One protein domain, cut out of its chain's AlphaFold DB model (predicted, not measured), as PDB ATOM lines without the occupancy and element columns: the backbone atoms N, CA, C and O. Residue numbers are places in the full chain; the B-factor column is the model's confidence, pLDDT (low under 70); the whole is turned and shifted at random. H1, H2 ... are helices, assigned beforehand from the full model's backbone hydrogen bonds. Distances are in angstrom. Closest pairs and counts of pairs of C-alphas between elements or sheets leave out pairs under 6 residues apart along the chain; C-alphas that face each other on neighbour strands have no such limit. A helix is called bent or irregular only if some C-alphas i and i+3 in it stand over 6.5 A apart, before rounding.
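This is residues 36 to 232 of the 233 residues of the protein "N-acylglucosamine 2-epimerase" of Paramuricea clavata (UniProt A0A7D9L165). A long helix, H4, is crossed near its last residues by H8, about perpendicular to it; H1 packs on H8 and, more lightly, on H4, while H6 packs on H1 and H5 on H8. H3 folds back on the first residues of H4 as a helical hairpin, H7 runs near H4, and long unnamed stretches make much of the rest. The 197 printed residues have eight named helices, in the order H1 to H8, and no named strand. The class is all helix, with 97 residues, under half, in named elements. The whole is compact, with a radius of gyration of the C-alphas of 16.2 A, and rounded, spanning 45 by 41 by 34 A.

H4, residues 124 to 147, is 35.1 A long, from C-alpha 124 at (178.306, 176.407, 337.252) to C-alpha 147 at (211.684, 165.593, 335.720). H3 is residues 99 to 108, 14.2 A. H7, residues 200 to 213, is 21.5 A long and irregular: C-alphas 210 and 213 are 7.2 A apart. H8, residues 216 to 230, is 20.7 A long and ends with C-alpha 230 at (203.414, 162.532, 349.886). H1 is residues 40 to 48, H2 residues 53 to 56, H5 residues 156 to 163, and H6 residues 170 to 182, 19.3 A.

H4 touches H8 with residues 140 to 145 alone, about perpendicular at 85 degrees; the closest C-alphas, Tyr 145 and Ser 223, are 4.8 A apart. H3 and H4 form a hairpin at a steep tilt of 38 degrees, closest at C-alphas 107 and 128, 6.9 A. H1 touches H8 at a steep tilt of 63 degrees, with C-alphas 44 and 222 at 4.8 A. H1 and H4 only just touch, with 3 pairs of C-alphas within 8 A, the closest those of Thr 47 and Val 137. H6 touches H1 with residues 170 to 174 alone, closest at C-alphas 41 and 170, 4.5 A. H5 touches H8 at C-alphas 159 and 228, 5.0 A. H2 and H7 are each close to H4 but not clearly touching, both at 6.9 A. H4 and H6 are apart. Every O i to N i+4 pair is within hydrogen-bond range in H1, H3, H4, H5 and H8, against 8 of 9 in H6 and 8 of 10 in H7; H2 is too short for such a pair.

The C-alphas farthest apart, Glu 157 and Asp 199, are 47.5 A apart. The printed part has no cut. Long links join H2 to H3, H3 to H4 and H6 to H7. Residues 184 to 193 have pLDDT under 70.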
ATOM      1  N   MET A  36     214.239 178.037 345.472       97.44
ATOM      2  CA  MET A  36     212.813 178.306 345.632       97.44
ATOM      3  C   MET A  36     212.510 179.753 345.267       97.44
ATOM      4  O   MET A  36     213.288 180.661 345.569       97.44
ATOM      5  N   SER A  37     211.361 179.979 344.634       97.00
ATOM      6  CA  SER A  37     210.977 181.338 344.262       97.00
ATOM      7  C   SER A  37     210.689 182.213 345.489       97.00
ATOM      8  O   SER A  37     210.226 181.729 346.521       97.00
ATOM      9  N   ASP A  38     210.887 183.530 345.366       94.62
ATOM     10  CA  ASP A  38     210.565 184.491 346.437       94.62
ATOM     11  C   ASP A  38     209.088 184.429 346.875       94.62
ATOM     12  O   ASP A  38     208.751 184.820 347.992       94.62
ATOM     13  N   ASN A  39     208.201 183.947 345.999       94.44
ATOM     14  CA  ASN A  39     206.775 183.778 346.255       94.44
ATOM     15  C   ASN A  39     206.346 182.301 346.310       94.44
ATOM     16  O   ASN A  39     205.198 181.983 345.992       94.44
ATOM     17  N   PHE A  40     207.242 181.397 346.728       97.50
ATOM     18  CA  PHE A  40     206.961 179.959 346.809       97.50
ATOM     19  C   PHE A  40     205.702 179.637 347.628       97.50
ATOM     20  O   PHE A  40     204.966 178.701 347.330       97.50
ATOM     21  N   ASN A  41     205.431 180.424 348.669       96.94
ATOM     22  CA  ASN A  41     204.250 180.263 349.503       96.94
ATOM     23  C   ASN A  41     202.954 180.463 348.702       96.94
ATOM     24  O   ASN A  41     202.018 179.680 348.843       96.94
ATOM     25  N   GLU A  42     202.916 181.461 347.816       95.12
ATOM     26  CA  GLU A  42     201.791 181.735 346.919       95.12
ATOM     27  C   GLU A  42     201.654 180.658 345.833       95.12
ATOM     28  O   GLU A  42     200.544 180.204 345.548       95.12
ATOM     29  N   THR A  43     202.768 180.214 345.239       96.06
ATOM     30  CA  THR A  43     202.754 179.197 344.172       96.06
ATOM     31  C   THR A  43     202.315 177.826 344.698       96.06
ATOM     32  O   THR A  43     201.502 177.142 344.064       96.06
ATOM     33  N   ILE A  44     202.774 177.449 345.895       98.50
ATOM     34  CA  ILE A  44     202.330 176.241 346.593       98.50
ATOM     35  C   ILE A  44     200.868 176.378 347.011       98.50
ATOM     36  O   ILE A  44     200.082 175.483 346.701       98.50
ATOM     37  N   ALA A  45     200.473 177.491 347.639       97.56
ATOM     38  CA  ALA A  45     199.083 177.719 348.034       97.56
ATOM     39  C   ALA A  45     198.126 177.613 346.840       97.56
ATOM     40  O   ALA A  45     197.106 176.938 346.942       97.56
ATOM     41  N   HIS A  46     198.488 178.173 345.679       95.81
ATOM     42  CA  HIS A  46     197.707 178.017 344.450       95.81
ATOM     43  C   HIS A  46     197.589 176.559 343.978       95.81
ATOM     44  O   HIS A  46     196.624 176.185 343.318       95.81
ATOM     45  N   THR A  47     198.581 175.723 344.265       97.81
ATOM     46  CA  THR A  47     198.531 174.305 343.902       97.81
ATOM     47  C   THR A  47     197.604 173.530 344.836       97.81
ATOM     48  O   THR A  47     196.923 172.602 344.389       97.81
ATOM     49  N   ILE A  48     197.565 173.904 346.119       98.12
ATOM     50  CA  ILE A  48     196.915 173.106 347.164       98.12
ATOM     51  C   ILE A  48     195.577 173.656 347.662       98.12
ATOM     52  O   ILE A  48     194.890 172.944 348.383       98.12
ATOM     53  N   HIS A  49     195.150 174.861 347.259       95.94
ATOM     54  CA  HIS A  49     193.923 175.491 347.787       95.94
ATOM     55  C   HIS A  49     192.633 174.711 347.492       95.94
ATOM     56  O   HIS A  49     191.596 175.008 348.070       95.94
ATOM     57  N   SER A  50     192.663 173.742 346.581       95.75
ATOM     58  CA  SER A  50     191.565 172.788 346.365       95.75
ATOM     59  C   SER A  50     192.094 171.364 346.246       95.75
ATOM     60  O   SER A  50     191.603 170.580 345.435       95.75
ATOM     61  N   MET A  51     193.161 171.062 346.991       97.81
ATOM     62  CA  MET A  51     193.757 169.734 347.015       97.81
ATOM     63  C   MET A  51     192.784 168.728 347.608       97.81
ATOM     64  O   MET A  51     192.108 169.010 348.597       97.81
ATOM     65  N   THR A  52     192.782 167.536 347.024       96.88
ATOM     66  CA  THR A  52     191.990 166.397 347.481       96.88
ATOM     67  C   THR A  52     192.857 165.152 347.514       96.88
ATOM     68  O   THR A  52     193.940 165.113 346.917       96.88
ATOM     69  N   VAL A  53     192.393 164.105 348.193       97.19
ATOM     70  CA  VAL A  53     193.099 162.815 348.227       97.19
ATOM     71  C   VAL A  53     193.357 162.282 346.814       97.19
ATOM     72  O   VAL A  53     194.438 161.771 346.538       97.19
ATOM     73  N   GLN A  54     192.413 162.447 345.885       95.19
ATOM     74  CA  GLN A  54     192.568 162.056 344.483       95.19
ATOM     75  C   GLN A  54     193.715 162.816 343.797       95.19
ATOM     76  O   GLN A  54     194.468 162.214 343.029       95.19
ATOM     77  N   GLY A  55     193.882 164.108 344.101       97.06
ATOM     78  CA  GLY A  55     195.025 164.905 343.649       97.06
ATOM     79  C   GLY A  55     196.348 164.402 344.232       97.06
ATOM     80  O   GLY A  55     197.297 164.159 343.488       97.06
ATOM     81  N   LEU A  56     196.401 164.135 345.542       98.50
ATOM     82  CA  LEU A  56     197.592 163.577 346.201       98.50
ATOM     83  C   LEU A  56     197.968 162.191 345.655       98.50
ATOM     84  O   LEU A  56     199.154 161.893 345.479       98.50
ATOM     85  N   ARG A  57     196.971 161.367 345.304       97.94
ATOM     86  CA  ARG A  57     197.166 160.043 344.693       97.94
ATOM     87  C   ARG A  57     197.868 160.090 343.335       97.94
ATOM     88  O   ARG A  57     198.430 159.078 342.921       97.94
ATOM     89  N   MET A  58     197.916 161.248 342.671       97.69
ATOM     90  CA  MET A  58     198.733 161.436 341.465       97.69
ATOM     91  C   MET A  58     200.244 161.374 341.752       97.69
ATOM     92  O   MET A  58     201.011 161.024 340.855       97.69
ATOM     93  N   PHE A  59     200.662 161.700 342.981       98.25
ATOM     94  CA  PHE A  59     202.064 161.748 343.418       98.25
ATOM     95  C   PHE A  59     202.445 160.529 344.259       98.25
ATOM     96  O   PHE A  59     203.521 159.964 344.070       98.25
ATOM     97  N   ASN A  60     201.545 160.075 345.135       97.81
ATOM     98  CA  ASN A  60     201.676 158.795 345.824       97.81
ATOM     99  C   ASN A  60     200.313 158.088 345.892       97.81
ATOM    100  O   ASN A  60     199.433 158.553 346.618       97.81
ATOM    101  N   PRO A  61     200.128 156.934 345.221       97.69
ATOM    102  CA  PRO A  61     198.836 156.247 345.156       97.69
ATOM    103  C   PRO A  61     198.309 155.767 346.519       97.69
ATOM    104  O   PRO A  61     197.135 155.419 346.619       97.69
ATOM    105  N   ARG A  62     199.146 155.750 347.567       98.00
ATOM    106  CA  ARG A  62     198.757 155.393 348.940       98.00
ATOM    107  C   ARG A  62     198.205 156.566 349.753       98.00
ATOM    108  O   ARG A  62     197.831 156.358 350.902       98.00
ATOM    109  N   ALA A  63     198.137 157.774 349.187       98.12
ATOM    110  CA  ALA A  63     197.587 158.936 349.877       98.12
ATOM    111  C   ALA A  63     196.140 158.703 350.352       98.12
ATOM    112  O   ALA A  63     195.312 158.104 349.649       98.12
ATOM    113  N   THR A  64     195.850 159.189 351.560       96.69
ATOM    114  CA  THR A  64     194.547 159.095 352.237       96.69
ATOM    115  C   THR A  64     194.166 160.442 352.858       96.69
ATOM    116  O   THR A  64     194.954 161.391 352.831       96.69
ATOM    117  N   GLU A  65     192.977 160.530 353.456       95.06
ATOM    118  CA  GLU A  65     192.542 161.706 354.226       95.06
ATOM    119  C   GLU A  65     193.418 161.969 355.463       95.06
ATOM    120  O   GLU A  65     193.424 163.078 355.988       95.06
ATOM    121  N   HIS A  66     194.218 160.989 355.903       96.81
ATOM    122  CA  HIS A  66     195.224 161.186 356.945       96.81
ATOM    123  C   HIS A  66     196.489 161.838 356.368       96.81
ATOM    124  O   HIS A  66     197.555 161.229 356.285       96.81
ATOM    125  N   ASN A  67     196.344 163.082 355.922       96.88
ATOM    126  CA  ASN A  67     197.410 163.918 355.385       96.88
ATOM    127  C   ASN A  67     197.455 165.269 356.119       96.88
ATOM    128  O   ASN A  67     196.538 165.599 356.858       96.88
ATOM    129  N   ASN A  68     198.520 166.042 355.908       96.00
ATOM    130  CA  ASN A  68     198.703 167.363 356.528       96.00
ATOM    131  C   ASN A  68     198.798 168.476 355.471       96.00
ATOM    132  O   ASN A  68     199.562 169.427 355.634       96.00
ATOM    133  N   VAL A  69     198.115 168.311 354.333       98.25
ATOM    134  CA  VAL A  69     198.116 169.312 353.259       98.25
ATOM    135  C   VAL A  69     196.965 170.283 353.502       98.25
ATOM    136  O   VAL A  69     195.814 169.877 353.345       98.25
ATOM    137  N   PRO A  70     197.230 171.551 353.868       97.69
ATOM    138  CA  PRO A  70     196.165 172.504 354.089       97.69
ATOM    139  C   PRO A  70     195.469 172.847 352.772       97.69
ATOM    140  O   PRO A  70     196.110 173.027 351.736       97.69
ATOM    141  N   THR A  71     194.149 172.963 352.824       97.31
ATOM    142  CA  THR A  71     193.309 173.288 351.665       97.31
ATOM    143  C   THR A  71     192.120 174.130 352.109       97.31
ATOM    144  O   THR A  71     191.791 174.172 353.296       97.31
ATOM    145  N   VAL A  72     191.465 174.816 351.175       95.62
ATOM    146  CA  VAL A  72     190.250 175.573 351.492       95.62
ATOM    147  C   VAL A  72     189.169 174.609 351.977       95.62
ATOM    148  O   VAL A  72     188.950 173.556 351.377       95.62
ATOM    149  N   ASN A  73     188.494 174.971 353.066       94.62
ATOM    150  CA  ASN A  73     187.355 174.209 353.556       94.62
ATOM    151  C   ASN A  73     186.215 174.261 352.539       94.62
ATOM    152  O   ASN A  73     185.871 175.328 352.034       94.62
ATOM    153  N   HIS A  74     185.632 173.101 352.248       91.06
ATOM    154  CA  HIS A  74     184.472 173.004 351.376       91.06
ATOM    155  C   HIS A  74     183.268 173.778 351.934       91.06
ATOM    156  O   HIS A  74     182.552 174.429 351.172       91.06
ATOM    157  N   ASP A  75     183.108 173.796 353.259       90.25
ATOM    158  CA  ASP A  75     182.182 174.697 353.938       90.25
ATOM    159  C   ASP A  75     182.861 176.045 354.224       90.25
ATOM    160  O   ASP A  75     183.425 176.297 355.287       90.25
ATOM    161  N   ILE A  76     182.799 176.943 353.245       86.25
ATOM    162  CA  ILE A  76     183.309 178.317 353.367       86.25
ATOM    163  C   ILE A  76     182.403 179.233 354.207       86.25
ATOM    164  O   ILE A  76     182.730 180.413 354.398       86.25
ATOM    165  N   SER A  77     181.245 178.732 354.658       85.75
ATOM    166  CA  SER A  77     180.367 179.453 355.580       85.75
ATOM    167  C   SER A  77     180.874 179.366 357.023       85.75
ATOM    168  O   SER A  77     180.625 180.288 357.805       85.75
ATOM    169  N   ASP A  78     181.671 178.342 357.349       90.50
ATOM    170  CA  ASP A  78     182.424 178.263 358.599       90.50
ATOM    171  C   ASP A  78     183.581 179.274 358.600       90.50
ATOM    172  O   ASP A  78     184.733 178.982 358.275       90.50
ATOM    173  N   GLU A  79     183.270 180.506 359.003       86.56
ATOM    174  CA  GLU A  79     184.245 181.597 359.082       86.56
ATOM    175  C   GLU A  79     185.387 181.326 360.073       86.56
ATOM    176  O   GLU A  79     186.444 181.952 359.967       86.56
ATOM    177  N   SER A  80     185.189 180.402 361.022       90.06
ATOM    178  CA  SER A  80     186.217 180.013 361.988       90.06
ATOM    179  C   SER A  80     187.198 178.975 361.440       90.06
ATOM    180  O   SER A  80     188.327 178.911 361.925       90.06
ATOM    181  N   HIS A  81     186.823 178.238 360.388       93.25
ATOM    182  CA  HIS A  81     187.646 177.187 359.786       93.25
ATOM    183  C   HIS A  81     187.657 177.267 358.255       93.25
ATOM    184  O   HIS A  81     187.332 176.307 357.564       93.25
ATOM    185  N   LEU A  82     188.091 178.400 357.699       93.94
ATOM    186  CA  LEU A  82     188.197 178.575 356.241       93.94
ATOM    187  C   LEU A  82     189.254 177.677 355.569       93.94
ATOM    188  O   LEU A  82     189.234 177.510 354.349       93.94
ATOM    189  N   VAL A  83     190.184 177.112 356.343       96.19
ATOM    190  CA  VAL A  83     191.246 176.218 355.863       96.19
ATOM    191  C   VAL A  83     191.230 174.947 356.697       96.19
ATOM    192  O   VAL A  83     191.368 175.004 357.920       96.19
ATOM    193  N   LEU A  84     191.095 173.804 356.030       96.38
ATOM    194  CA  LEU A  84     191.269 172.498 356.650       96.38
ATOM    195  C   LEU A  84     192.763 172.201 356.799       96.38
ATOM    196  O   LEU A  84     193.534 172.545 355.902       96.38
ATOM    197  N   PRO A  85     193.193 171.525 357.877       96.31
ATOM    198  CA  PRO A  85     194.588 171.117 358.035       96.31
ATOM    199  C   PRO A  85     194.964 169.895 357.173       96.31
ATOM    200  O   PRO A  85     196.110 169.455 357.210       96.31
ATOM    201  N   TYR A  86     194.014 169.343 356.412       97.25
ATOM    202  CA  TYR A  86     194.176 168.173 355.555       97.25
ATOM    203  C   TYR A  86     193.364 168.325 354.264       97.25
ATOM    204  O   TYR A  86     192.319 168.975 354.248       97.25
ATOM    205  N   ALA A  87     193.816 167.666 353.198       97.44
ATOM    206  CA  ALA A  87     193.085 167.527 351.948       97.44
ATOM    207  C   ALA A  87     192.015 166.428 352.089       97.44
ATOM    208  O   ALA A  87     192.385 165.278 352.360       97.44
ATOM    209  N   PRO A  88     190.717 166.734 351.912       95.75
ATOM    210  CA  PRO A  88     189.644 165.752 352.042       95.75
ATOM    211  C   PRO A  88     189.562 164.840 350.811       95.75
ATOM    212  O   PRO A  88     190.131 165.131 349.751       95.75
ATOM    213  N   GLU A  89     188.846 163.725 350.928       93.25
ATOM    214  CA  GLU A  89     188.475 162.923 349.764       93.25
ATOM    215  C   GLU A  89     187.312 163.592 349.013       93.25
ATOM    216  O   GLU A  89     186.319 164.011 349.607       93.25
ATOM    217  N   ASP A  90     187.420 163.718 347.686       86.62
ATOM    218  CA  ASP A  90     186.275 164.159 346.885       86.62
ATOM    219  C   ASP A  90     185.177 163.095 346.918       86.62
ATOM    220  O   ASP A  90     185.419 161.927 346.592       86.62
ATOM    221  N   HIS A  91     183.946 163.521 347.199       79.00
ATOM    222  CA  HIS A  91     182.762 162.704 346.972       79.00
ATOM    223  C   HIS A  91     182.500 162.584 345.468       79.00
ATOM    224  O   HIS A  91     181.861 163.435 344.853       79.00
ATOM    225  N   MET A  92     183.017 161.516 344.870       80.12
ATOM    226  CA  MET A  92     182.765 161.151 343.480       80.12
ATOM    227  C   MET A  92     181.720 160.039 343.447       80.12
ATOM    228  O   MET A  92     181.885 159.009 344.101       80.12
ATOM    229  N   THR A  93     180.647 160.222 342.680       73.38
ATOM    230  CA  THR A  93     179.775 159.097 342.339       73.38
ATOM    231  C   THR A  93     180.496 158.241 341.292       73.38
ATOM    232  O   THR A  93     181.205 158.763 340.436       73.38
ATOM    233  N   GLU A  94     180.357 156.917 341.349       82.25
ATOM    234  CA  GLU A  94     180.912 156.007 340.327       82.25
ATOM    235  C   GLU A  94     179.831 155.572 339.321       82.25
ATOM    236  O   GLU A  94     179.854 154.463 338.789       82.25
ATOM    237  N   GLN A  95     178.833 156.433 339.086       90.06
ATOM    238  CA  GLN A  95     177.692 156.111 338.222       90.06
ATOM    239  C   GLN A  95     178.031 156.228 336.732       90.06
ATOM    240  O   GLN A  95     177.507 155.459 335.921       90.06
ATOM    241  N   PHE A  96     178.911 157.160 336.349       93.69
ATOM    242  CA  PHE A  96     179.410 157.248 334.981       93.69
ATOM    243  C   PHE A  96     180.674 156.405 334.792       93.69
ATOM    244  O   PHE A  96     181.510 156.251 335.680       93.69
ATOM    245  N   THR A  97     180.858 155.901 333.571       94.38
ATOM    246  CA  THR A  97     182.033 155.093 333.208       94.38
ATOM    247  C   THR A  97     183.331 155.902 333.178       94.38
ATOM    248  O   THR A  97     184.401 155.357 333.434       94.38
ATOM    249  N   THR A  98     183.276 157.187 332.815       92.19
ATOM    250  CA  THR A  98     184.481 158.012 332.659       92.19
ATOM    251  C   THR A  98     184.686 158.915 333.867       92.19
ATOM    252  O   THR A  98     183.757 159.580 334.324       92.19
ATOM    253  N   ASN A  99     185.936 159.012 334.332       89.12
ATOM    254  CA  ASN A  99     186.303 159.892 335.443       89.12
ATOM    255  C   ASN A  99     185.872 161.347 335.192       89.12
ATOM    256  O   ASN A  99     185.353 162.010 336.079       89.12
ATOM    257  N   THR A 100     186.012 161.831 333.955       92.19
ATOM    258  CA  THR A 100     185.585 163.179 333.563       92.19
ATOM    259  C   THR A 100     184.091 163.410 333.786       92.19
ATOM    260  O   THR A 100     183.712 164.488 334.236       92.19
ATOM    261  N   MET A 101     183.240 162.421 333.493       94.38
ATOM    262  CA  MET A 101     181.803 162.550 333.737       94.38
ATOM    263  C   MET A 101     181.463 162.445 335.221       94.38
ATOM    264  O   MET A 101     180.597 163.188 335.661       94.38
ATOM    265  N   ASN A 102     182.174 161.623 335.997       92.88
ATOM    266  CA  ASN A 102     182.011 161.591 337.455       92.88
ATOM    267  C   ASN A 102     182.427 162.923 338.108       92.88
ATOM    268  O   ASN A 102     181.745 163.396 339.008       92.88
ATOM    269  N   ILE A 103     183.477 163.590 337.602       92.12
ATOM    270  CA  ILE A 103     183.848 164.948 338.039       92.12
ATOM    271  C   ILE A 103     182.724 165.940 337.719       92.12
ATOM    272  O   ILE A 103     182.348 166.744 338.568       92.12
ATOM    273  N   ILE A 104     182.182 165.903 336.496       93.56
ATOM    274  CA  ILE A 104     181.070 166.782 336.107       93.56
ATOM    275  C   ILE A 104     179.846 166.520 336.992       93.56
ATOM    276  O   ILE A 104     179.242 167.477 337.464       93.56
ATOM    277  N   ASP A 105     179.502 165.258 337.244       93.38
ATOM    278  CA  ASP A 105     178.382 164.867 338.103       93.38
ATOM    279  C   ASP A 105     178.546 165.384 339.535       93.38
ATOM    280  O   ASP A 105     177.628 166.007 340.068       93.38
ATOM    281  N   ALA A 106     179.738 165.219 340.117       90.81
ATOM    282  CA  ALA A 106     180.054 165.703 341.458       90.81
ATOM    283  C   ALA A 106     179.908 167.231 341.580       90.81
ATOM    284  O   ALA A 106     179.409 167.723 342.589       90.81
ATOM    285  N   ILE A 107     180.297 167.987 340.545       91.31
ATOM    286  CA  ILE A 107     180.127 169.450 340.516       91.31
ATOM    287  C   ILE A 107     178.653 169.819 340.344       91.31
ATOM    288  O   ILE A 107     178.123 170.642 341.087       91.31
ATOM    289  N   LEU A 108     177.991 169.254 339.329       92.00
ATOM    290  CA  LEU A 108     176.643 169.674 338.952       92.00
ATOM    291  C   LEU A 108     175.592 169.278 339.995       92.00
ATOM    292  O   LEU A 108     174.625 170.015 340.171       92.00
ATOM    293  N   SER A 109     175.804 168.172 340.712       90.94
ATOM    294  CA  SER A 109     174.901 167.692 341.764       90.94
ATOM    295  C   SER A 109     174.903 168.555 343.030       90.94
ATOM    296  O   SER A 109     174.012 168.395 343.855       90.94
ATOM    297  N   ARG A 110     175.873 169.469 343.185       86.81
ATOM    298  CA  ARG A 110     176.010 170.354 344.359       86.81
ATOM    299  C   ARG A 110     175.760 171.830 344.054       86.81
ATOM    300  O   ARG A 110     175.937 172.693 344.911       86.81
ATOM    301  N   ILE A 111     175.356 172.163 342.827       86.56
ATOM    302  CA  ILE A 111     175.033 173.552 342.487       86.56
ATOM    303  C   ILE A 111     173.856 174.021 343.346       86.56
ATOM    304  O   ILE A 111     172.748 173.510 343.211       86.56
ATOM    305  N   GLY A 112     174.095 175.058 344.149       81.88
ATOM    306  CA  GLY A 112     173.095 175.669 345.028       81.88
ATOM    307  C   GLY A 112     173.183 175.237 346.493       81.88
ATOM    308  O   GLY A 112     172.488 175.833 347.307       81.88
ATOM    309  N   GLU A 113     174.041 174.269 346.826       83.00
ATOM    310  CA  GLU A 113     174.280 173.828 348.213       83.00
ATOM    311  C   GLU A 113     175.394 174.641 348.912       83.00
ATOM    312  O   GLU A 113     175.532 174.579 350.128       83.00
ATOM    313  N   ASP A 114     176.167 175.438 348.154       73.44
ATOM    314  CA  ASP A 114     177.241 176.338 348.627       73.44
ATOM    315  C   ASP A 114     178.323 175.677 349.516       73.44
ATOM    316  O   ASP A 114     179.002 176.341 350.301       73.44
ATOM    317  N   ASP A 115     178.529 174.371 349.339       82.75
ATOM    318  CA  ASP A 115     179.366 173.504 350.175       82.75
ATOM    319  C   ASP A 115     180.520 172.834 349.395       82.75
ATOM    320  O   ASP A 115     180.983 171.740 349.729       82.75
ATOM    321  N   ASP A 116     180.984 173.477 348.322       85.44
ATOM    322  CA  ASP A 116     182.000 172.966 347.392       85.44
ATOM    323  C   ASP A 116     183.330 173.743 347.435       85.44
ATOM    324  O   ASP A 116     184.148 173.664 346.517       85.44
ATOM    325  N   GLY A 117     183.555 174.509 348.506       85.81
ATOM    326  CA  GLY A 117     184.782 175.283 348.723       85.81
ATOM    327  C   GLY A 117     184.825 176.600 347.964       85.81
ATOM    328  O   GLY A 117     185.851 177.279 347.950       85.81
ATOM    329  N   LEU A 118     183.727 176.976 347.316       87.12
ATOM    330  CA  LEU A 118     183.643 178.119 346.421       87.12
ATOM    331  C   LEU A 118     182.356 178.914 346.700       87.12
ATOM    332  O   LEU A 118     181.260 178.365 346.781       87.12
ATOM    333  N   GLY A 119     182.491 180.241 346.797       82.50
ATOM    334  CA  GLY A 119     181.416 181.178 347.158       82.50
ATOM    335  C   GLY A 119     180.134 181.063 346.332       82.50
ATOM    336  O   GLY A 119     180.220 180.738 345.146       82.50
ATOM    337  N   PRO A 120     178.979 181.511 346.867       83.12
ATOM    338  CA  PRO A 120     177.701 181.562 346.132       83.12
ATOM    339  C   PRO A 120     177.776 182.417 344.861       83.12
ATOM    340  O   PRO A 120     176.954 182.336 343.953       83.12
ATOM    341  N   ASN A 121     178.803 183.260 344.774       83.75
ATOM    342  CA  ASN A 121     179.064 184.084 343.615       83.75
ATOM    343  C   ASN A 121     179.567 183.283 342.406       83.75
ATOM    344  O   ASN A 121     179.581 183.848 341.320       83.75
ATOM    345  N   TRP A 122     180.003 182.028 342.534       87.50
ATOM    346  CA  TRP A 122     180.535 181.233 341.421       87.50
ATOM    347  C   TRP A 122     179.428 180.559 340.605       87.50
ATOM    348  O   TRP A 122     178.589 179.829 341.125       87.50
ATOM    349  N   SER A 123     179.448 180.769 339.289       90.19
ATOM    350  CA  SER A 123     178.541 180.080 338.363       90.19
ATOM    351  C   SER A 123     178.975 178.637 338.097       90.19
ATOM    352  O   SER A 123     180.149 178.291 338.214       90.19
ATOM    353  N   SER A 124     178.047 177.805 337.623       92.00
ATOM    354  CA  SER A 124     178.306 176.407 337.252       92.00
ATOM    355  C   SER A 124     179.475 176.252 336.271       92.00
ATOM    356  O   SER A 124     180.320 175.378 336.437       92.00
ATOM    357  N   THR A 125     179.573 177.128 335.264       93.25
ATOM    358  CA  THR A 125     180.680 177.102 334.294       93.25
ATOM    359  C   THR A 125     182.020 177.436 334.950       93.25
ATOM    360  O   THR A 125     183.029 176.816 334.624       93.25
ATOM    361  N   GLU A 126     182.041 178.387 335.884       92.31
ATOM    362  CA  GLU A 126     183.253 178.775 336.613       92.31
ATOM    363  C   GLU A 126     183.729 177.650 337.543       92.31
ATOM    364  O   GLU A 126     184.928 177.382 337.586       92.31
ATOM    365  N   ARG A 127     182.801 176.942 338.203       92.38
ATOM    366  CA  ARG A 127     183.083 175.757 339.035       92.38
ATOM    367  C   ARG A 127     183.702 174.622 338.214       92.38
ATOM    368  O   ARG A 127     184.752 174.095 338.577       92.38
ATOM    369  N   ILE A 128     183.116 174.313 337.052       94.31
ATOM    370  CA  ILE A 128     183.665 173.327 336.103       94.31
ATOM    371  C   ILE A 128     185.086 173.713 335.685       94.31
ATOM    372  O   ILE A 128     186.007 172.901 335.778       94.31
ATOM    373  N   VAL A 129     185.283 174.956 335.237       94.94
ATOM    374  CA  VAL A 129     186.599 175.430 334.790       94.94
ATOM    375  C   VAL A 129     187.627 175.386 335.912       94.94
ATOM    376  O   VAL A 129     188.762 174.990 335.661       94.94
ATOM    377  N   HIS A 130     187.253 175.764 337.133       93.75
ATOM    378  CA  HIS A 130     188.149 175.714 338.282       93.75
ATOM    379  C   HIS A 130     188.562 174.283 338.629       93.75
ATOM    380  O   HIS A 130     189.763 174.030 338.723       93.75
ATOM    381  N   LYS A 131     187.627 173.325 338.705       93.88
ATOM    382  CA  LYS A 131     187.980 171.926 338.991       93.88
ATOM    383  C   LYS A 131     188.960 171.378 337.952       93.88
ATOM    384  O   LYS A 131     190.010 170.851 338.308       93.88
ATOM    385  N   PHE A 132     188.673 171.565 336.661       96.19
ATOM    386  CA  PHE A 132     189.577 171.108 335.599       96.19
ATOM    387  C   PHE A 132     190.905 171.876 335.554       96.19
ATOM    388  O   PHE A 132     191.925 171.282 335.209       96.19
ATOM    389  N   HIS A 133     190.924 173.156 335.940       96.19
ATOM    390  CA  HIS A 133     192.163 173.915 336.125       96.19
ATOM    391  C   HIS A 133     193.053 173.275 337.189       96.19
ATOM    392  O   HIS A 133     194.228 173.043 336.927       96.19
ATOM    393  N   MET A 134     192.496 172.911 338.345       96.56
ATOM    394  CA  MET A 134     193.266 172.259 339.408       96.56
ATOM    395  C   MET A 134     193.847 170.915 338.956       96.56
ATOM    396  O   MET A 134     195.029 170.657 339.169       96.56
ATOM    397  N   HIS A 135     193.077 170.102 338.225       97.00
ATOM    398  CA  HIS A 135     193.600 168.866 337.633       97.00
ATOM    399  C   HIS A 135     194.731 169.108 336.610       97.00
ATOM    400  O   HIS A 135     195.690 168.330 336.570       97.00
ATOM    401  N   ASP A 136     194.659 170.165 335.787       98.12
ATOM    402  CA  ASP A 136     195.739 170.512 334.845       98.12
ATOM    403  C   ASP A 136     196.985 171.040 335.577       98.12
ATOM    404  O   ASP A 136     198.101 170.639 335.239       98.12
ATOM    405  N   VAL A 137     196.812 171.857 336.627       98.00
ATOM    406  CA  VAL A 137     197.898 172.283 337.529       98.00
ATOM    407  C   VAL A 137     198.614 171.061 338.092       98.00
ATOM    408  O   VAL A 137     199.821 170.925 337.902       98.00
ATOM    409  N   TRP A 138     197.893 170.129 338.721       98.62
ATOM    410  CA  TRP A 138     198.504 168.941 339.325       98.62
ATOM    411  C   TRP A 138     199.196 168.056 338.294       98.62
ATOM    412  O   TRP A 138     200.279 167.538 338.555       98.62
ATOM    413  N   SER A 139     198.630 167.936 337.092       98.50
ATOM    414  CA  SER A 139     199.263 167.209 335.989       98.50
ATOM    415  C   SER A 139     200.596 167.844 335.578       98.50
ATOM    416  O   SER A 139     201.585 167.140 335.376       98.50
ATOM    417  N   ARG A 140     200.660 169.178 335.503       98.50
ATOM    418  CA  ARG A 140     201.890 169.921 335.177       98.50
ATOM    419  C   ARG A 140     202.930 169.864 336.284       98.50
ATOM    420  O   ARG A 140     204.118 169.706 335.993       98.50
ATOM    421  N   VAL A 141     202.491 169.960 337.536       98.75
ATOM    422  CA  VAL A 141     203.364 169.777 338.697       98.75
ATOM    423  C   VAL A 141     203.917 168.355 338.696       98.75
ATOM    424  O   VAL A 141     205.121 168.190 338.819       98.75
ATOM    425  N   LEU A 142     203.104 167.331 338.417       98.62
ATOM    426  CA  LEU A 142     203.574 165.948 338.302       98.62
ATOM    427  C   LEU A 142     204.633 165.772 337.204       98.62
ATOM    428  O   LEU A 142     205.596 165.033 337.395       98.62
ATOM    429  N   MET A 143     204.490 166.450 336.061       98.44
ATOM    430  CA  MET A 143     205.529 166.436 335.023       98.44
ATOM    431  C   MET A 143     206.849 167.010 335.553       98.44
ATOM    432  O   MET A 143     207.890 166.369 335.426       98.44
ATOM    433  N   THR A 144     206.802 168.174 336.209       98.50
ATOM    434  CA  THR A 144     207.999 168.819 336.777       98.50
ATOM    435  C   THR A 144     208.606 167.981 337.903       98.50
ATOM    436  O   THR A 144     209.819 167.768 337.918       98.50
ATOM    437  N   TYR A 145     207.777 167.430 338.788       98.38
ATOM    438  CA  TYR A 145     208.145 166.494 339.848       98.38
ATOM    439  C   TYR A 145     208.963 165.320 339.303       98.38
ATOM    440  O   TYR A 145     210.079 165.084 339.768       98.38
ATOM    441  N   LYS A 146     208.464 164.635 338.264       98.19
ATOM    442  CA  LYS A 146     209.144 163.483 337.641       98.19
ATOM    443  C   LYS A 146     210.450 163.879 336.958       98.19
ATOM    444  O   LYS A 146     211.410 163.111 336.894       98.19
ATOM    445  N   GLU A 147     210.496 165.083 336.398       97.38
ATOM    446  CA  GLU A 147     211.684 165.593 335.720       97.38
ATOM    447  C   GLU A 147     212.795 166.012 336.687       97.38
ATOM    448  O   GLU A 147     213.967 165.908 336.314       97.38
ATOM    449  N   THR A 148     212.439 166.453 337.898       96.38
ATOM    450  CA  THR A 148     213.343 167.135 338.835       96.38
ATOM    451  C   THR A 148     213.423 166.432 340.192       96.38
ATOM    452  O   THR A 148     214.418 165.763 340.475       96.38
ATOM    453  N   VAL A 149     212.378 166.566 341.007       96.38
ATOM    454  CA  VAL A 149     212.333 166.194 342.426       96.38
ATOM    455  C   VAL A 149     212.419 164.686 342.641       96.38
ATOM    456  O   VAL A 149     213.136 164.239 343.525       96.38
ATOM    457  N   GLU A 150     211.770 163.878 341.803       94.88
ATOM    458  CA  GLU A 150     211.829 162.414 341.925       94.88
ATOM    459  C   GLU A 150     213.249 161.873 341.699       94.88
ATOM    460  O   GLU A 150     213.676 160.918 342.345       94.88
ATOM    461  N   LYS A 151     214.003 162.503 340.792       95.69
ATOM    462  CA  LYS A 151     215.378 162.100 340.461       95.69
ATOM    463  C   LYS A 151     216.394 162.612 341.472       95.69
ATOM    464  O   LYS A 151     217.423 161.972 341.659       95.69
ATOM    465  N   ASN A 152     216.114 163.758 342.089       95.50
ATOM    466  CA  ASN A 152     216.955 164.377 343.109       95.50
ATOM    467  C   ASN A 152     216.082 164.832 344.288       95.50
ATOM    468  O   ASN A 152     215.757 166.021 344.383       95.50
ATOM    469  N   PRO A 153     215.674 163.897 345.165       96.81
ATOM    470  CA  PRO A 153     214.831 164.219 346.304       96.81
ATOM    471  C   PRO A 153     215.434 165.284 347.228       96.81
ATOM    472  O   PRO A 153     216.646 165.263 347.472       96.81
ATOM    473  N   PRO A 154     214.619 166.202 347.781       96.88
ATOM    474  CA  PRO A 154     215.076 167.139 348.787       96.88
ATOM    475  C   PRO A 154     215.435 166.432 350.094       96.88
ATOM    476  O   PRO A 154     214.929 165.353 350.406       96.88
ATOM    477  N   GLN A 155     216.291 167.085 350.873       96.38
ATOM    478  CA  GLN A 155     216.626 166.671 352.228       96.38
ATOM    479  C   GLN A 155     215.396 166.747 353.142       96.38
ATOM    480  O   GLN A 155     214.485 167.553 352.925       96.38
ATOM    481  N   ASP A 156     215.381 165.915 354.184       97.12
ATOM    482  CA  ASP A 156     214.277 165.870 355.143       97.12
ATOM    483  C   ASP A 156     214.083 167.217 355.845       97.12
ATOM    484  O   ASP A 156     212.944 167.622 356.059       97.12
ATOM    485  N   GLU A 157     215.162 167.958 356.098       97.56
ATOM    486  CA  GLU A 157     215.134 169.291 356.698       97.56
ATOM    487  C   GLU A 157     214.361 170.304 355.841       97.56
ATOM    488  O   GLU A 157     213.591 171.099 356.379       97.56
ATOM    489  N   LEU A 158     214.495 170.261 354.507       97.38
ATOM    490  CA  LEU A 158     213.670 171.110 353.641       97.38
ATOM    491  C   LEU A 158     212.197 170.699 353.746       97.38
ATOM    492  O   LEU A 158     211.318 171.559 353.791       97.38
ATOM    493  N   CYS A 159     211.910 169.399 353.819       98.00
ATOM    494  CA  CYS A 159     210.541 168.934 354.001       98.00
ATOM    495  C   CYS A 159     209.944 169.354 355.347       98.00
ATOM    496  O   CYS A 159     208.788 169.766 355.372       98.00
ATOM    497  N   GLU A 160     210.711 169.318 356.440       97.31
ATOM    498  CA  GLU A 160     210.296 169.875 357.736       97.31
ATOM    499  C   GLU A 160     209.906 171.358 357.579       97.31
ATOM    500  O   GLU A 160     208.834 171.771 358.023       97.31
ATOM    501  N   CYS A 161     210.721 172.138 356.861       97.50
ATOM    502  CA  CYS A 161     210.461 173.552 356.590       97.50
ATOM    503  C   CYS A 161     209.232 173.805 355.706       97.50
ATOM    504  O   CYS A 161     208.512 174.776 355.928       97.50
ATOM    505  N   LEU A 162     208.991 172.985 354.681       97.88
ATOM    506  CA  LEU A 162     207.856 173.157 353.765       97.88
ATOM    507  C   LEU A 162     206.529 172.711 354.385       97.88
ATOM    508  O   LEU A 162     205.499 173.344 354.153       97.88
ATOM    509  N   LEU A 163     206.548 171.649 355.191       97.50
ATOM    510  CA  LEU A 163     205.346 171.105 355.823       97.50
ATOM    511  C   LEU A 163     204.909 171.890 357.065       97.50
ATOM    512  O   LEU A 163     203.737 171.827 357.432       97.50
ATOM    513  N   ASN A 164     205.799 172.686 357.666       96.38
ATOM    514  CA  ASN A 164     205.446 173.657 358.703       96.38
ATOM    515  C   ASN A 164     204.746 174.897 358.103       96.38
ATOM    516  O   ASN A 164     205.255 176.021 358.118       96.38
ATOM    517  N   SER A 165     203.568 174.663 357.522       94.25
ATOM    518  CA  SER A 165     202.817 175.641 356.724       94.25
ATOM    519  C   SER A 165     202.360 176.883 357.500       94.25
ATOM    520  O   SER A 165     202.141 177.932 356.893       94.25
ATOM    521  N   SER A 166     202.251 176.786 358.829       93.25
ATOM    522  CA  SER A 166     201.907 177.899 359.723       93.25
ATOM    523  C   SER A 166     203.033 178.917 359.904       93.25
ATOM    524  O   SER A 166     202.765 180.042 360.308       93.25
ATOM    525  N   GLU A 167     204.285 178.543 359.626       94.00
ATOM    526  CA  GLU A 167     205.452 179.407 359.861       94.00
ATOM    527  C   GLU A 167     206.140 179.872 358.570       94.00
ATOM    528  O   GLU A 167     206.999 180.751 358.608       94.00
ATOM    529  N   ASN A 168     205.760 179.314 357.418       95.06
ATOM    530  CA  ASN A 168     206.369 179.621 356.119       95.06
ATOM    531  C   ASN A 168     205.446 180.408 355.167       95.06
ATOM    532  O   ASN A 168     205.786 180.624 354.005       95.06
ATOM    533  N   GLY A 169     204.275 180.835 355.655       96.25
ATOM    534  CA  GLY A 169     203.314 181.655 354.915       96.25
ATOM    535  C   GLY A 169     202.440 180.900 353.909       96.25
ATOM    536  O   GLY A 169     201.606 181.533 353.261       96.25
ATOM    537  N   ILE A 170     202.589 179.576 353.762       97.94
ATOM    538  CA  ILE A 170     201.721 178.765 352.891       97.94
ATOM    539  C   ILE A 170     200.287 178.760 353.432       97.94
ATOM    540  O   ILE A 170     199.351 178.988 352.667       97.94
ATOM    541  N   TYR A 171     200.103 178.539 354.739       97.19
ATOM    542  CA  TYR A 171     198.771 178.536 355.351       97.19
ATOM    543  C   TYR A 171     198.060 179.878 355.145       97.19
ATOM    544  O   TYR A 171     196.923 179.906 354.680       97.19
ATOM    545  N   ASP A 172     198.753 180.989 355.409       96.00
ATOM    546  CA  ASP A 172     198.208 182.339 355.236       96.00
ATOM    547  C   ASP A 172     197.796 182.610 353.787       96.00
ATOM    548  O   ASP A 172     196.762 183.229 353.536       96.00
ATOM    549  N   ALA A 173     198.565 182.110 352.817       95.38
ATOM    550  CA  ALA A 173     198.227 182.227 351.405       95.38
ATOM    551  C   ALA A 173     196.990 181.385 351.027       95.38
ATOM    552  O   ALA A 173     196.134 181.869 350.286       95.38
ATOM    553  N   VAL A 174     196.831 180.169 351.568       95.62
ATOM    554  CA  VAL A 174     195.605 179.361 351.379       95.62
ATOM    555  C   VAL A 174     194.398 180.035 352.042       95.62
ATOM    556  O   VAL A 174     193.331 180.140 351.434       95.62
ATOM    557  N   TYR A 175     194.570 180.566 353.252       94.44
ATOM    558  CA  TYR A 175     193.535 181.318 353.961       94.44
ATOM    559  C   TYR A 175     193.108 182.565 353.178       94.44
ATOM    560  O   TYR A 175     191.916 182.827 353.002       94.44
ATOM    561  N   TRP A 176     194.075 183.300 352.625       91.44
ATOM    562  CA  TRP A 176     193.818 184.438 351.750       91.44
ATOM    563  C   TRP A 176     192.990 184.035 350.521       91.44
ATOM    564  O   TRP A 176     192.045 184.745 350.167       91.44
ATOM    565  N   VAL A 177     193.271 182.880 349.900       89.81
ATOM    566  CA  VAL A 177     192.448 182.340 348.800       89.81
ATOM    567  C   VAL A 177     191.009 182.085 349.256       89.81
ATOM    568  O   VAL A 177     190.078 182.534 348.581       89.81
ATOM    569  N   ALA A 178     190.812 181.434 350.407       91.00
ATOM    570  CA  ALA A 178     189.481 181.149 350.947       91.00
ATOM    571  C   ALA A 178     188.651 182.432 351.137       91.00
ATOM    572  O   ALA A 178     187.491 182.507 350.723       91.00
ATOM    573  N   GLN A 179     189.265 183.491 351.681       88.19
ATOM    574  CA  GLN A 179     188.605 184.791 351.832       88.19
ATOM    575  C   GLN A 179     188.157 185.385 350.485       88.19
ATOM    576  O   GLN A 179     187.064 185.948 350.390       88.19
ATOM    577  N   HIS A 180     188.954 185.228 349.424       83.88
ATOM    578  CA  HIS A 180     188.626 185.744 348.088       83.88
ATOM    579  C   HIS A 180     187.512 184.956 347.392       83.88
ATOM    580  O   HIS A 180     186.749 185.517 346.598       83.88
ATOM    581  N   TYR A 181     187.363 183.669 347.706       84.94
ATOM    582  CA  TYR A 181     186.249 182.875 347.194       84.94
ATOM    583  C   TYR A 181     184.897 183.376 347.685       84.94
ATOM    584  O   TYR A 181     183.955 183.402 346.886       84.94
ATOM    585  N   LYS A 182     184.812 183.908 348.913       77.06
ATOM    586  CA  LYS A 182     183.587 184.544 349.430       77.06
ATOM    587  C   LYS A 182     183.154 185.740 348.579       77.06
ATOM    588  O   LYS A 182     181.965 185.922 348.323       77.06
ATOM    589  N   THR A 183     184.100 186.524 348.063       73.19
ATOM    590  CA  THR A 183     183.793 187.708 347.243       73.19
ATOM    591  C   THR A 183     183.575 187.393 345.760       73.19
ATOM    592  O   THR A 183     183.293 188.302 344.983       73.19
ATOM    593  N   GLY A 184     183.682 186.124 345.343       60.94
ATOM    594  CA  GLY A 184     183.440 185.711 343.955       60.94
ATOM    595  C   GLY A 184     184.540 186.100 342.972       60.94
ATOM    596  O   GLY A 184     184.284 186.163 341.768       60.94
ATOM    597  N   THR A 185     185.744 186.374 343.472       57.72
ATOM    598  CA  THR A 185     186.892 186.742 342.644       57.72
ATOM    599  C   THR A 185     187.778 185.506 342.489       57.72
ATOM    600  O   THR A 185     188.412 185.098 343.462       57.72
ATOM    601  N   PRO A 186     187.854 184.879 341.298       53.72
ATOM    602  CA  PRO A 186     188.849 183.845 341.052       53.72
ATOM    603  C   PRO A 186     190.234 184.446 341.282       53.72
ATOM    604  O   PRO A 186     190.474 185.607 340.933       53.72
ATOM    605  N   ILE A 187     191.114 183.657 341.896       53.44
ATOM    606  CA  ILE A 187     192.476 184.021 342.302       53.44
ATOM    607  C   ILE A 187     193.133 184.886 341.222       53.44
ATOM    608  O   ILE A 187     193.582 184.401 340.187       53.44
ATOM    609  N   THR A 188     193.163 186.193 341.464       47.94
ATOM    610  CA  THR A 188     194.052 187.126 340.784       47.94
ATOM    611  C   THR A 188     194.454 188.220 341.754       47.94
ATOM    612  O   THR A 188     193.772 189.227 341.917       47.94
ATOM    613  N   LEU A 189     195.640 188.037 342.329       49.41
ATOM    614  CA  LEU A 189     196.798 188.806 341.887       49.41
ATOM    615  C   LEU A 189     196.442 190.257 341.508       49.41
ATOM    616  O   LEU A 189     196.117 190.546 340.347       49.41
ATOM    617  N   LEU A 190     196.617 191.172 342.464       51.47
ATOM    618  CA  LEU A 190     196.913 192.582 342.182       51.47
ATOM    619  C   LEU A 190     195.741 193.428 341.630       51.47
ATOM    620  O   LEU A 190     195.906 194.089 340.604       51.47
ATOM    621  N   ASN A 191     194.577 193.474 342.292       54.94
ATOM    622  CA  ASN A 191     193.498 194.440 341.981       54.94
ATOM    623  C   ASN A 191     192.941 194.374 340.542       54.94
ATOM    624  O   ASN A 191     192.591 195.402 339.956       54.94
ATOM    625  N   ARG A 192     192.864 193.188 339.925       62.41
ATOM    626  CA  ARG A 192     192.348 193.052 338.552       62.41
ATOM    627  C   ARG A 192     191.095 192.174 338.513       62.41
ATOM    628  O   ARG A 192     191.247 190.957 338.515       62.41
ATOM    629  N   PRO A 193     189.885 192.747 338.404       68.75
ATOM    630  CA  PRO A 193     188.653 191.963 338.382       68.75
ATOM    631  C   PRO A 193     188.635 190.979 337.203       68.75
ATOM    632  O   PRO A 193     188.972 191.337 336.069       68.75
ATOM    633  N   ILE A 194     188.228 189.736 337.468       78.06
ATOM    634  CA  ILE A 194     187.960 188.732 336.433       78.06
ATOM    635  C   ILE A 194     186.474 188.816 336.065       78.06
ATOM    636  O   ILE A 194     185.623 188.785 336.955       78.06
ATOM    637  N   PRO A 195     186.127 188.942 334.772       87.75
ATOM    638  CA  PRO A 195     184.733 188.979 334.354       87.75
ATOM    639  C   PRO A 195     184.061 187.620 334.560       87.75
ATOM    640  O   PRO A 195     184.712 186.579 334.439       87.75
ATOM    641  N   LYS A 196     182.738 187.633 334.750       89.75
ATOM    642  CA  LYS A 196     181.930 186.411 334.706       89.75
ATOM    643  C   LYS A 196     182.172 185.628 333.426       89.75
ATOM    644  O   LYS A 196     182.150 186.209 332.336       89.75
ATOM    645  N   LEU A 197     182.409 184.327 333.573       91.19
ATOM    646  CA  LEU A 197     182.667 183.439 332.447       91.19
ATOM    647  C   LEU A 197     181.358 183.103 331.729       91.19
ATOM    648  O   LEU A 197     180.564 182.299 332.205       91.19
ATOM    649  N   LYS A 198     181.129 183.739 330.581       94.81
ATOM    650  CA  LYS A 198     179.872 183.613 329.820       94.81
ATOM    651  C   LYS A 198     180.048 183.492 328.309       94.81
ATOM    652  O   LYS A 198     179.091 183.216 327.598       94.81
ATOM    653  N   ASP A 199     181.250 183.755 327.804       95.38
ATOM    654  CA  ASP A 199     181.538 183.821 326.374       95.38
ATOM    655  C   ASP A 199     183.042 183.639 326.089       95.38
ATOM    656  O   ASP A 199     183.885 183.620 326.989       95.38
ATOM    657  N   ALA A 200     183.407 183.539 324.809       97.06
ATOM    658  CA  ALA A 200     184.802 183.391 324.389       97.06
ATOM    659  C   ALA A 200     185.695 184.582 324.800       97.06
ATOM    660  O   ALA A 200     186.901 184.420 325.003       97.06
ATOM    661  N   LYS A 201     185.121 185.785 324.947       95.88
ATOM    662  CA  LYS A 201     185.857 186.994 325.344       95.88
ATOM    663  C   LYS A 201     186.270 186.925 326.815       95.88
ATOM    664  O   LYS A 201     187.436 187.150 327.134       95.88
ATOM    665  N   SER A 202     185.330 186.596 327.699       93.50
ATOM    666  CA  SER A 202     185.582 186.350 329.123       93.50
ATOM    667  C   SER A 202     186.510 185.151 329.318       93.50
ATOM    668  O   SER A 202     187.453 185.255 330.103       93.50
ATOM    669  N   TRP A 203     186.360 184.087 328.521       94.94
ATOM    670  CA  TRP A 203     187.306 182.967 328.506       94.94
ATOM    671  C   TRP A 203     188.742 183.396 328.182       94.94
ATOM    672  O   TRP A 203     189.675 182.954 328.845       94.94
ATOM    673  N   GLY A 204     188.948 184.298 327.217       94.56
ATOM    674  CA  GLY A 204     190.281 184.821 326.903       94.56
ATOM    675  C   GLY A 204     190.975 185.473 328.108       94.56
ATOM    676  O   GLY A 204     192.184 185.307 328.292       94.56
ATOM    677  N   VAL A 205     190.210 186.161 328.966       91.25
ATOM    678  CA  VAL A 205     190.721 186.716 330.228       91.25
ATOM    679  C   VAL A 205     191.029 185.597 331.218       91.25
ATOM    680  O   VAL A 205     192.150 185.549 331.718       91.25
ATOM    681  N   TRP A 206     190.080 184.685 331.453       91.44
ATOM    682  CA  TRP A 206     190.243 183.535 332.352       91.44
ATOM    683  C   TRP A 206     191.469 182.701 332.001       91.44
ATOM    684  O   TRP A 206     192.354 182.541 332.833       91.44
ATOM    685  N   LYS A 207     191.593 182.264 330.746       93.50
ATOM    686  CA  LYS A 207     192.720 181.465 330.260       93.50
ATOM    687  C   LYS A 207     194.063 182.115 330.587       93.50
ATOM    688  O   LYS A 207     194.964 181.444 331.073       93.50
ATOM    689  N   LYS A 208     194.209 183.427 330.372       91.31
ATOM    690  CA  LYS A 208     195.450 184.140 330.715       91.31
ATOM    691  C   LYS A 208     195.757 184.093 332.219       91.31
ATOM    692  O   LYS A 208     196.928 184.111 332.584       91.31
ATOM    693  N   ARG A 209     194.733 184.077 333.079       87.50
ATOM    694  CA  ARG A 209     194.894 184.013 334.542       87.50
ATOM    695  C   ARG A 209     195.215 182.616 335.032       87.50
ATOM    696  O   ARG A 209     196.154 182.469 335.799       87.50
ATOM    697  N   LEU A 210     194.500 181.619 334.528       91.06
ATOM    698  CA  LEU A 210     194.734 180.217 334.862       91.06
ATOM    699  C   LEU A 210     196.170 179.793 334.508       91.06
ATOM    700  O   LEU A 210     196.842 179.146 335.297       91.06
ATOM    701  N   LEU A 211     196.703 180.269 333.380       93.38
ATOM    702  CA  LEU A 211     198.080 179.975 332.963       93.38
ATOM    703  C   LEU A 211     199.169 180.738 333.748       93.38
ATOM    704  O   LEU A 211     200.349 180.553 333.458       93.38
ATOM    705  N   HIS A 212     198.822 181.624 334.688       90.50
ATOM    706  CA  HIS A 212     199.798 182.504 335.341       90.50
ATOM    707  C   HIS A 212     200.883 181.733 336.103       90.50
ATOM    708  O   HIS A 212     202.060 182.057 335.969       90.50
ATOM    709  N   TYR A 213     200.494 180.691 336.838       90.25
ATOM    710  CA  TYR A 213     201.400 179.878 337.654       90.25
ATOM    711  C   TYR A 213     202.015 178.698 336.899       90.25
ATOM    712  O   TYR A 213     202.612 177.814 337.499       90.25
ATOM    713  N   TYR A 214     201.910 178.667 335.566       95.56
ATOM    714  CA  TYR A 214     202.490 177.586 334.757       95.56
ATOM    715  C   TYR A 214     203.967 177.848 334.436       95.56
ATOM    716  O   TYR A 214     204.517 177.308 333.474       95.56
ATOM    717  N   THR A 215     204.609 178.720 335.211       96.88
ATOM    718  CA  THR A 215     206.031 179.012 335.091       96.88
ATOM    719  C   THR A 215     206.838 177.889 335.728       96.88
ATOM    720  O   THR A 215     206.395 177.223 336.661       96.88
ATOM    721  N   ARG A 216     208.054 177.677 335.224       97.19
ATOM    722  CA  ARG A 216     208.939 176.635 335.749       97.19
ATOM    723  C   ARG A 216     209.226 176.789 337.256       97.19
ATOM    724  O   ARG A 216     209.128 175.768 337.924       97.19
ATOM    725  N   PRO A 217     209.515 177.993 337.800       97.94
ATOM    726  CA  PRO A 217     209.729 178.156 339.241       97.94
ATOM    727  C   PRO A 217     208.502 177.757 340.067       97.94
ATOM    728  O   PRO A 217     208.617 176.915 340.945       97.94
ATOM    729  N   ALA A 218     207.307 178.239 339.704       97.81
ATOM    730  CA  ALA A 218     206.079 177.924 340.436       97.81
ATOM    731  C   ALA A 218     205.759 176.419 340.440       97.81
ATOM    732  O   ALA A 218     205.403 175.851 341.471       97.81
ATOM    733  N   LEU A 219     205.922 175.756 339.289       98.62
ATOM    734  CA  LEU A 219     205.734 174.307 339.188       98.62
ATOM    735  C   LEU A 219     206.792 173.531 339.984       98.62
ATOM    736  O   LEU A 219     206.496 172.452 340.496       98.62
ATOM    737  N   TYR A 220     208.014 174.055 340.084       98.62
ATOM    738  CA  TYR A 220     209.098 173.436 340.840       98.62
ATOM    739  C   TYR A 220     208.895 173.567 342.356       98.62
ATOM    740  O   TYR A 220     208.971 172.551 343.048       98.62
ATOM    741  N   ASP A 221     208.513 174.750 342.851       98.69
ATOM    742  CA  ASP A 221     208.145 174.966 344.261       98.69
ATOM    743  C   ASP A 221     207.052 173.977 344.698       98.69
ATOM    744  O   ASP A 221     207.185 173.255 345.689       98.69
ATOM    745  N   ALA A 222     205.989 173.886 343.893       98.62
ATOM    746  CA  ALA A 222     204.881 172.967 344.114       98.62
ATOM    747  C   ALA A 222     205.314 171.492 344.065       98.62
ATOM    748  O   ALA A 222     204.812 170.670 344.833       98.62
ATOM    749  N   SER A 223     206.265 171.147 343.192       98.75
ATOM    750  CA  SER A 223     206.801 169.785 343.089       98.75
ATOM    751  C   SER A 223     207.570 169.379 344.348       98.75
ATOM    752  O   SER A 223     207.398 168.257 344.824       98.75
ATOM    753  N   LEU A 224     208.397 170.278 344.896       98.75
ATOM    754  CA  LEU A 224     209.123 170.049 346.151       98.75
ATOM    755  C   LEU A 224     208.147 169.843 347.309       98.75
ATOM    756  O   LEU A 224     208.273 168.878 348.064       98.75
ATOM    757  N   TYR A 225     207.135 170.710 347.406       98.75
ATOM    758  CA  TYR A 225     206.109 170.601 348.436       98.75
ATOM    759  C   TYR A 225     205.352 169.273 348.358       98.75
ATOM    760  O   TYR A 225     205.258 168.562 349.357       98.75
ATOM    761  N   LEU A 226     204.849 168.902 347.173       98.69
ATOM    762  CA  LEU A 226     204.072 167.671 347.017       98.69
ATOM    763  C   LEU A 226     204.920 166.424 347.259       98.69
ATOM    764  O   LEU A 226     204.427 165.497 347.891       98.69
ATOM    765  N   TYR A 227     206.205 166.423 346.886       98.56
ATOM    766  CA  TYR A 227     207.122 165.359 347.304       98.56
ATOM    767  C   TYR A 227     207.161 165.209 348.821       98.56
ATOM    768  O   TYR A 227     206.918 164.122 349.345       98.56
ATOM    769  N   CYS A 228     207.427 166.303 349.532       98.50
ATOM    770  CA  CYS A 228     207.504 166.289 350.985       98.50
ATOM    771  C   CYS A 228     206.187 165.840 351.624       98.50
ATOM    772  O   CYS A 228     206.208 165.034 352.553       98.50
ATOM    773  N   ALA A 229     205.056 166.306 351.091       98.25
ATOM    774  CA  ALA A 229     203.730 165.969 351.585       98.25
ATOM    775  C   ALA A 229     203.362 164.501 351.353       98.25
ATOM    776  O   ALA A 229     202.625 163.935 352.157       98.25
ATOM    777  N   THR A 230     203.859 163.875 350.278       98.25
ATOM    778  CA  THR A 230     203.414 162.532 349.886       98.25
ATOM    779  C   THR A 230     204.442 161.418 350.039       98.25
ATOM    780  O   THR A 230     204.075 160.254 349.895       98.25
ATOM    781  N   LYS A 231     205.717 161.707 350.329       96.38
ATOM    782  CA  LYS A 231     206.789 160.688 350.338       96.38
ATOM    783  C   LYS A 231     206.592 159.540 351.336       96.38
ATOM    784  O   LYS A 231     207.130 158.460 351.112       96.38
ATOM    785  N   HIS A 232     205.823 159.755 352.405       94.19
ATOM    786  CA  HIS A 232     205.689 158.805 353.521       94.19
ATOM    787  C   HIS A 232     204.361 158.043 353.573       94.19
ATOM    788  O   HIS A 232     204.202 157.211 354.466       94.19
TER     789      HIS A 232